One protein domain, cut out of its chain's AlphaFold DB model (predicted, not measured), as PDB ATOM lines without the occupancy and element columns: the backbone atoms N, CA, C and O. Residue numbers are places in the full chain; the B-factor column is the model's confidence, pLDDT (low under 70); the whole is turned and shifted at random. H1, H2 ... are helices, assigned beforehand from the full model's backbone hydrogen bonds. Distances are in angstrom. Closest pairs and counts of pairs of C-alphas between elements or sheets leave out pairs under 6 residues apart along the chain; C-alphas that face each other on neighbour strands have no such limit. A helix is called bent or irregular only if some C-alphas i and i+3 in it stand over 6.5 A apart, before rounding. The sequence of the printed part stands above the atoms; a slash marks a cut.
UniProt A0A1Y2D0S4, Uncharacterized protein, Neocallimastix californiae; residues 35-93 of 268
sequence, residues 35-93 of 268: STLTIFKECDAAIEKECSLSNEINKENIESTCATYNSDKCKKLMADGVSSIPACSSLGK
ATOM      1  N   SER A  35      20.067  12.493  -7.698       85.94
ATOM      2  CA  SER A  35      18.749  11.912  -7.433       85.94
ATOM      3  C   SER A  35      18.827  10.735  -6.446       85.94
ATOM      4  O   SER A  35      18.121  10.735  -5.437       85.94
ATOM      5  N   THR A  36      19.761   9.801  -6.644       87.31
ATOM      6  CA  THR A  36      20.004   8.652  -5.757       87.31
ATOM      7  C   THR A  36      20.414   9.095  -4.356       87.31
ATOM      8  O   THR A  36      19.930   8.546  -3.367       87.31
ATOM      9  N   LEU A  37      21.265  10.121  -4.250       88.56
ATOM     10  CA  LEU A  37      21.663  10.680  -2.955       88.56
ATOM     11  C   LEU A  37      20.471  11.295  -2.205       88.56
ATOM     12  O   LEU A  37      20.386  11.188  -0.983       88.56
ATOM     13  N   THR A  38      19.552  11.930  -2.932       92.88
ATOM     14  CA  THR A  38      18.339  12.524  -2.354       92.88
ATOM     15  C   THR A  38      17.411  11.436  -1.815       92.88
ATOM     16  O   THR A  38      17.032  11.497  -0.649       92.88
ATOM     17  N   ILE A  39      17.155  10.385  -2.603       93.06
ATOM     18  CA  ILE A  39      16.349   9.224  -2.180       93.06
ATOM     19  C   ILE A  39      16.952   8.559  -0.936       93.06
ATOM     20  O   ILE A  39      16.238   8.204  -0.001       93.06
ATOM     21  N   PHE A  40      18.278   8.413  -0.894       92.81
ATOM     22  CA  PHE A  40      18.971   7.825   0.251       92.81
ATOM     23  C   PHE A  40      18.777   8.653   1.528       92.81
ATOM     24  O   PHE A  40      18.445   8.093   2.570       92.81
ATOM     25  N   LYS A  41      18.909   9.982   1.439       94.50
ATOM     26  CA  LYS A  41      18.674  10.896   2.569       94.50
ATOM     27  C   LYS A  41      17.226  10.875   3.051       94.50
ATOM     28  O   LYS A  41      16.990  10.909   4.254       94.50
ATOM     29  N   GLU A  42      16.265  10.825   2.132       96.25
ATOM     30  CA  GLU A  42      14.843  10.726   2.476       96.25
ATOM     31  C   GLU A  42      14.526   9.411   3.193       96.25
ATOM     32  O   GLU A  42      13.814   9.410   4.198       96.25
ATOM     33  N   CYS A  43      15.094   8.301   2.717       97.00
ATOM     34  CA  CYS A  43      14.994   7.010   3.386       97.00
ATOM     35  C   CYS A  43      15.621   7.051   4.790       97.00
ATOM     36  O   CYS A  43      14.984   6.600   5.738       97.00
ATOM     37  N   ASP A  44      16.806   7.647   4.955       94.75
ATOM     38  CA  ASP A  44      17.463   7.769   6.264       94.75
ATOM     39  C   ASP A  44      16.668   8.608   7.259       94.75
ATOM     40  O   ASP A  44      16.450   8.175   8.389       94.75
ATOM     41  N   ALA A  45      16.145   9.755   6.829       96.50
ATOM     42  CA  ALA A  45      15.279  10.575   7.672       96.50
ATOM     43  C   ALA A  45      13.994   9.828   8.077       96.50
ATOM     44  O   ALA A  45      13.492   9.982   9.193       96.50
ATOM     45  N   ALA A  46      13.443   9.001   7.181       97.12
ATOM     46  CA  ALA A  46      12.278   8.177   7.485       97.12
ATOM     47  C   ALA A  46      12.611   7.034   8.460       97.12
ATOM     48  O   ALA A  46      11.820   6.769   9.366       97.12
ATOM     49  N   ILE A  47      13.779   6.401   8.316       96.44
ATOM     50  CA  ILE A  47      14.296   5.402   9.259       96.44
ATOM     51  C   ILE A  47      14.485   6.027  10.640       96.44
ATOM     52  O   ILE A  47      13.977   5.480  11.615       96.44
ATOM     53  N   GLU A  48      15.138   7.186  10.731       95.62
ATOM     54  CA  GLU A  48      15.376   7.896  11.993       95.62
ATOM     55  C   GLU A  48      14.057   8.253  12.693       95.62
ATOM     56  O   GLU A  48      13.919   8.100  13.905       95.62
ATOM     57  N   LYS A  49      13.030   8.640  11.930       96.19
ATOM     58  CA  LYS A  49      11.695   8.919  12.474       96.19
ATOM     59  C   LYS A  49      11.003   7.682  13.057       96.19
ATOM     60  O   LYS A  49      10.249   7.811  14.027       96.19
ATOM     61  N   GLU A  50      11.193   6.505  12.462       95.44
ATOM     62  CA  GLU A  50      10.631   5.260  12.999       95.44
ATOM     63  C   GLU A  50      11.488   4.669  14.122       95.44
ATOM     64  O   GLU A  50      10.947   4.103  15.072       95.44
ATOM     65  N   CYS A  51      12.807   4.823  14.036       96.69
ATOM     66  CA  CYS A  51      13.775   4.250  14.955       96.69
ATOM     67  C   CYS A  51      14.989   5.176  15.146       96.69
ATOM     68  O   CYS A  51      16.044   4.993  14.540       96.69
ATOM     69  N   SER A  52      14.833   6.173  16.020       94.12
ATOM     70  CA  SER A  52      15.871   7.166  16.325       94.12
ATOM     71  C   SER A  52      16.904   6.600  17.300       94.12
ATOM     72  O   SER A  52      16.858   6.864  18.504       94.12
ATOM     73  N   LEU A  53      17.837   5.805  16.790       91.19
ATOM     74  CA  LEU A  53      18.965   5.300  17.569       91.19
ATOM     75  C   LEU A  53      20.115   6.308  17.514       91.19
ATOM     76  O   LEU A  53      20.544   6.697  16.433       91.19
ATOM     77  N   SER A  54      20.599   6.740  18.683       83.75
ATOM     78  CA  SER A  54      21.747   7.647  18.765       83.75
ATOM     79  C   SER A  54      22.987   6.983  18.168       83.75
ATOM     80  O   SER A  54      23.298   5.840  18.506       83.75
ATOM     81  N   ASN A  55      23.720   7.719  17.329       78.75
ATOM     82  CA  ASN A  55      25.038   7.294  16.849       78.75
ATOM     83  C   ASN A  55      26.091   7.334  17.969       78.75
ATOM     84  O   ASN A  55      27.100   6.639  17.903       78.75
ATOM     85  N   GLU A  56      25.847   8.134  19.007       86.00
ATOM     86  CA  GLU A  56      26.707   8.256  20.177       86.00
ATOM     87  C   GLU A  56      25.997   7.616  21.368       86.00
ATOM     88  O   GLU A  56      25.106   8.216  21.976       86.00
ATOM     89  N   ILE A  57      26.353   6.369  21.672       90.38
ATOM     90  CA  ILE A  57      25.837   5.640  22.833       90.38
ATOM     91  C   ILE A  57      26.890   5.705  23.935       90.38
ATOM     92  O   ILE A  57      28.073   5.474  23.692       90.38
ATOM     93  N   ASN A  58      26.462   6.011  25.150       92.62
ATOM     94  CA  ASN A  58      27.303   6.047  26.335       92.62
ATOM     95  C   ASN A  58      26.502   5.590  27.564       92.62
ATOM     96  O   ASN A  58      25.315   5.269  27.483       92.62
ATOM     97  N   LYS A  59      27.149   5.571  28.730       93.25
ATOM     98  CA  LYS A  59      26.508   5.167  29.990       93.25
ATOM     99  C   LYS A  59      25.305   6.025  30.390       93.25
ATOM    100  O   LYS A  59      24.419   5.531  31.077       93.25
ATOM    101  N   GLU A  60      25.264   7.290  29.985       94.56
ATOM    102  CA  GLU A  60      24.201   8.223  30.373       94.56
ATOM    103  C   GLU A  60      22.927   8.012  29.548       94.56
ATOM    104  O   GLU A  60      21.823   8.225  30.049       94.56
ATOM    105  N   ASN A  61      23.067   7.573  28.293       95.31
ATOM    106  CA  ASN A  61      21.952   7.424  27.360       95.31
ATOM    107  C   ASN A  61      21.629   5.970  26.972       95.31
ATOM    108  O   ASN A  61      20.697   5.756  26.194       95.31
ATOM    109  N   ILE A  62      22.345   4.969  27.499       95.81
ATOM    110  CA  ILE A  62      22.114   3.563  27.138       95.81
ATOM    111  C   ILE A  62      20.683   3.116  27.445       95.81
ATOM    112  O   ILE A  62      20.038   2.528  26.587       95.81
ATOM    113  N   GLU A  63      20.126   3.453  28.611       96.81
ATOM    114  CA  GLU A  63      18.772   3.018  28.987       96.81
ATOM    115  C   GLU A  63      17.691   3.614  28.073       96.81
ATOM    116  O   GLU A  63      16.799   2.897  27.615       96.81
ATOM    117  N   SER A  64      17.777   4.909  27.740       96.62
ATOM    118  CA  SER A  64      16.828   5.540  26.813       96.62
ATOM    119  C   SER A  64      16.998   5.013  25.388       96.62
ATOM    120  O   SER A  64      16.011   4.750  24.702       96.62
ATOM    121  N   THR A  65      18.238   4.779  24.961       96.25
ATOM    122  CA  THR A  65      18.541   4.202  23.650       96.25
ATOM    123  C   THR A  65      18.014   2.772  23.540       96.25
ATOM    124  O   THR A  65      17.378   2.423  22.546       96.25
ATOM    125  N   CYS A  66      18.180   1.961  24.585       97.38
ATOM    126  CA  CYS A  66      17.649   0.606  24.651       97.38
ATOM    127  C   CYS A  66      16.124   0.575  24.741       97.38
ATOM    128  O   CYS A  66      15.505  -0.325  24.172       97.38
ATOM    129  N   ALA A  67      15.494   1.556  25.389       97.62
ATOM    130  CA  ALA A  67      14.043   1.709  25.356       97.62
ATOM    131  C   ALA A  67      13.543   1.995  23.929       97.62
ATOM    132  O   ALA A  67      12.592   1.357  23.476       97.62
ATOM    133  N   THR A  68      14.222   2.880  23.190       97.62
ATOM    134  CA  THR A  68      13.919   3.148  21.776       97.62
ATOM    135  C   THR A  68      14.126   1.905  20.918       97.62
ATOM    136  O   THR A  68      13.202   1.503  20.212       97.62
ATOM    137  N   TYR A  69      15.280   1.240  21.028       97.19
ATOM    138  CA  TYR A  69      15.591  -0.006  20.316       97.19
ATOM    139  C   TYR A  69      14.526  -1.091  20.538       97.19
ATOM    140  O   TYR A  69      14.114  -1.770  19.598       97.19
ATOM    141  N   ASN A  70      14.023  -1.212  21.768       96.88
ATOM    142  CA  ASN A  70      13.007  -2.194  22.131       96.88
ATOM    143  C   ASN A  70      11.563  -1.776  21.813       96.88
ATOM    144  O   ASN A  70      10.648  -2.571  22.063       96.88
ATOM    145  N   SER A  71      11.344  -0.575  21.276       97.62
ATOM    146  CA  SER A  71      10.021  -0.122  20.843       97.62
ATOM    147  C   SER A  71       9.492  -0.959  19.676       97.62
ATOM    148  O   SER A  71      10.259  -1.495  18.871       97.62
ATOM    149  N   ASP A  72       8.167  -1.042  19.543       97.62
ATOM    150  CA  ASP A  72       7.528  -1.821  18.474       97.62
ATOM    151  C   ASP A  72       7.930  -1.340  17.075       97.62
ATOM    152  O   ASP A  72       8.089  -2.144  16.158       97.62
ATOM    153  N   LYS A  73       8.153  -0.031  16.917       96.75
ATOM    154  CA  LYS A  73       8.589   0.565  15.650       96.75
ATOM    155  C   LYS A  73       9.991   0.111  15.259       96.75
ATOM    156  O   LYS A  73      10.176  -0.389  14.151       96.75
ATOM    157  N   CYS A  74      10.952   0.218  16.180       97.44
ATOM    158  CA  CYS A  74      12.309  -0.269  15.953       97.44
ATOM    159  C   CYS A  74      12.322  -1.777  15.716       97.44
ATOM    160  O   CYS A  74      12.899  -2.233  14.735       97.44
ATOM    161  N   LYS A  75      11.630  -2.567  16.546       96.38
ATOM    162  CA  LYS A  75      11.544  -4.025  16.366       96.38
ATOM    163  C   LYS A  75      10.989  -4.407  14.998       96.38
ATOM    164  O   LYS A  75      11.526  -5.319  14.374       96.38
ATOM    165  N   LYS A  76       9.966  -3.694  14.520       96.62
ATOM    166  CA  LYS A  76       9.407  -3.898  13.183       96.62
ATOM    167  C   LYS A  76      10.428  -3.577  12.092       96.62
ATOM    168  O   LYS A  76      10.665  -4.424  11.241       96.62
ATOM    169  N   LEU A  77      11.089  -2.420  12.154       96.88
ATOM    170  CA  LEU A  77      12.153  -2.062  11.208       96.88
ATOM    171  C   LEU A  77      13.287  -3.107  11.193       96.88
ATOM    172  O   LEU A  77      13.751  -3.506  10.132       96.88
ATOM    173  N   MET A  78      13.702  -3.597  12.363       95.38
ATOM    174  CA  MET A  78      14.765  -4.601  12.519       95.38
ATOM    175  C   MET A  78      14.356  -6.020  12.076       95.38
ATOM    176  O   MET A  78      15.213  -6.906  11.968       95.38
ATOM    177  N   ALA A  79      13.060  -6.277  11.894       95.94
ATOM    178  CA  ALA A  79      12.524  -7.545  11.402       95.94
ATOM    179  C   ALA A  79      12.244  -7.491   9.895       95.94
ATOM    180  O   ALA A  79      12.655  -8.388   9.163       95.94
ATOM    181  N   ASP A  80      11.599  -6.416   9.446       96.25
ATOM    182  CA  ASP A  80      11.107  -6.244   8.079       96.25
ATOM    183  C   ASP A  80      12.127  -5.531   7.165       96.25
ATOM    184  O   ASP A  80      11.976  -5.517   5.939       96.25
ATOM    185  N   GLY A  81      13.163  -4.915   7.742       96.12
ATOM    186  CA  GLY A  81      14.152  -4.116   7.023       96.12
ATOM    187  C   GLY A  81      13.586  -2.802   6.479       96.12
ATOM    188  O   GLY A  81      12.490  -2.359   6.854       96.12
ATOM    189  N   VAL A  82      14.308  -2.184   5.539       96.31
ATOM    190  CA  VAL A  82      13.889  -0.926   4.891       96.31
ATOM    191  C   VAL A  82      12.610  -1.073   4.077       96.31
ATOM    192  O   VAL A  82      11.955  -0.077   3.781       96.31
ATOM    193  N   SER A  83      12.213  -2.303   3.746       94.94
ATOM    194  CA  SER A  83      10.973  -2.581   3.016       94.94
ATOM    195  C   SER A  83       9.714  -2.126   3.768       94.94
ATOM    196  O   SER A  83       8.700  -1.807   3.147       94.94
ATOM    197  N   SER A  84       9.793  -2.027   5.098       95.81
ATOM    198  CA  SER A  84       8.721  -1.504   5.946       95.81
ATOM    199  C   SER A  84       8.543   0.015   5.870       95.81
ATOM    200  O   SER A  84       7.522   0.527   6.338       95.81
ATOM    201  N   ILE A  85       9.501   0.735   5.276       97.00
ATOM    202  CA  ILE A  85       9.542   2.195   5.208       97.00
ATOM    203  C   ILE A  85       9.189   2.648   3.783       97.00
ATOM    204  O   ILE A  85      10.005   2.499   2.872       97.00
ATOM    205  N   PRO A  86       8.013   3.267   3.555       96.75
ATOM    206  CA  PRO A  86       7.586   3.661   2.210       96.75
ATOM    207  C   PRO A  86       8.577   4.574   1.477       96.75
ATOM    208  O   PRO A  86       8.780   4.407   0.277       96.75
ATOM    209  N   ALA A  87       9.242   5.492   2.188       96.62
ATOM    210  CA  ALA A  87      10.257   6.380   1.607       96.62
ATOM    211  C   ALA A  87      11.470   5.619   1.036       96.62
ATOM    212  O   ALA A  87      12.121   6.089   0.109       96.62
ATOM    213  N   CYS A  88      11.741   4.414   1.539       96.81
ATOM    214  CA  CYS A  88      12.829   3.563   1.073       96.81
ATOM    215  C   CYS A  88      12.428   2.667  -0.111       96.81
ATOM    216  O   CYS A  88      13.294   2.016  -0.688       96.81
ATOM    217  N   SER A  89      11.151   2.634  -0.515       95.25
ATOM    218  CA  SER A  89      10.681   1.800  -1.638       95.25
ATOM    219  C   SER A  89      11.274   2.203  -2.994       95.25
ATOM    220  O   SER A  89      11.380   1.372  -3.894       95.25
ATOM    221  N   SER A  90      11.701   3.462  -3.118       94.62
ATOM    222  CA  SER A  90      12.391   3.992  -4.297       94.62
ATOM    223  C   SER A  90      13.872   3.606  -4.349       94.62
ATOM    224  O   SER A  90      14.529   3.863  -5.359       94.62
ATOM    225  N   LEU A  91      14.424   3.003  -3.287       92.94
ATOM    226  CA  LEU A  91      15.769   2.443  -3.345       92.94
ATOM    227  C   LEU A  91      15.759   1.249  -4.298       92.94
ATOM    228  O   LEU A  91      15.000   0.295  -4.131       92.94
ATOM    229  N   GLY A  92      16.645   1.278  -5.294       92.44
ATOM    230  CA  GLY A  92      16.904   0.098  -6.109       92.44
ATOM    231  C   GLY A  92      17.312  -1.092  -5.232       92.44
ATOM    232  O   GLY A  92      17.901  -0.912  -4.165       92.44
ATOM    233  N   LYS A  93      17.041  -2.314  -5.708       92.81
ATOM    234  CA  LYS A  93      17.253  -3.573  -4.967       92.81
ATOM    235  C   LYS A  93      18.647  -3.705  -4.335       92.81
ATOM    236  O   LYS A  93      18.798  -4.305  -3.276       92.81
TER     237      LYS A  93
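This is residues 35 to 93 of the 268 residues of an uncharacterized protein of Neocallimastix californiae (UniProt A0A1Y2D0S4). A long, narrow, folded-back chain of helices: the long H1 runs out along one side, and the irregular H3 and the short H4 come back along its other side, with H4 packed on the first half and middle of H1. At the far end, beyond the last residue of H1, residues 51 to 61 and the short H2 make a wide turn away from H1 and lead back into H3. The printed part has 59 residues, with four named helices in the order H1, H2, H3, H4 and no named strand; the class is all helix. The whole is only just loose, close to compact, with a radius of gyration of the C-alphas of 12.8 A, and its outline is elongated, spanning 38 by 21 by 15 A.

H1, residues 35 to 50, touches H4, residues 86 to 90, with its residues 39 to 46 alone; the closest C-alphas, of Cys 43 and Cys 88, are 4.7 A apart. H1 touches H3, residues 72 to 84, with its residues 47 to 50 alone, and the closest C-alphas, of Glu 50 and Lys 73, are 5.8 A apart. H1 and H3 run opposite ways at a shallow tilt of 20 degrees. H2, residues 62 to 69, is apart from H1 and from H4. H2 and H3 are close but not clearly touching, with the C-alphas of Tyr 69 and Lys 75 closest at 6.9 A, and they run the same way at a steep tilt of 52 degrees. H3 and H4 only just touch, only at the corner by their link, with 3 pairs of C-alphas within 8 A, the closest being those of Val 82 and Cys 88 at 6.0 A. In H1 and H2 every O i to N i+4 pair is within hydrogen-bond range; in H3 6 of 9 are, and in H4 0 of 1, beside 1 of 2 O i to N i+3 pairs.

H1 begins at C-alpha 35 (18.749, 11.912, -7.433) and is 23.0 A long, from Ser 35 to Glu 50. H2, from Ile 62 at (22.114, 3.563, 27.138) to Tyr 69, is 10.1 A long. H3, from Asp 72 to Ser 84, is 12.6 A long and irregular: C-alphas 79 and 82 are 9.4 A apart. H4, from Pro 86 to Ser 90, is 8.1 A long and ends at C-alpha 90 (12.391, 3.992, -4.297); it is only just irregular, with C-alphas 87 and 90 at 6.7 A.

The two C-alphas farthest apart are those of Ser 35 and Lys 59, at 38.8 A, while the first and last printed C-alphas, of Ser 35 and Lys 93, are 15.8 A apart. The link from H1 to H2 is long, with 11 residues; those from H2 to H3 and from H3 to H4 are tight. The printed part has no cut. The mean pLDDT of the printed part is 94.5, and no printed residue is under 70.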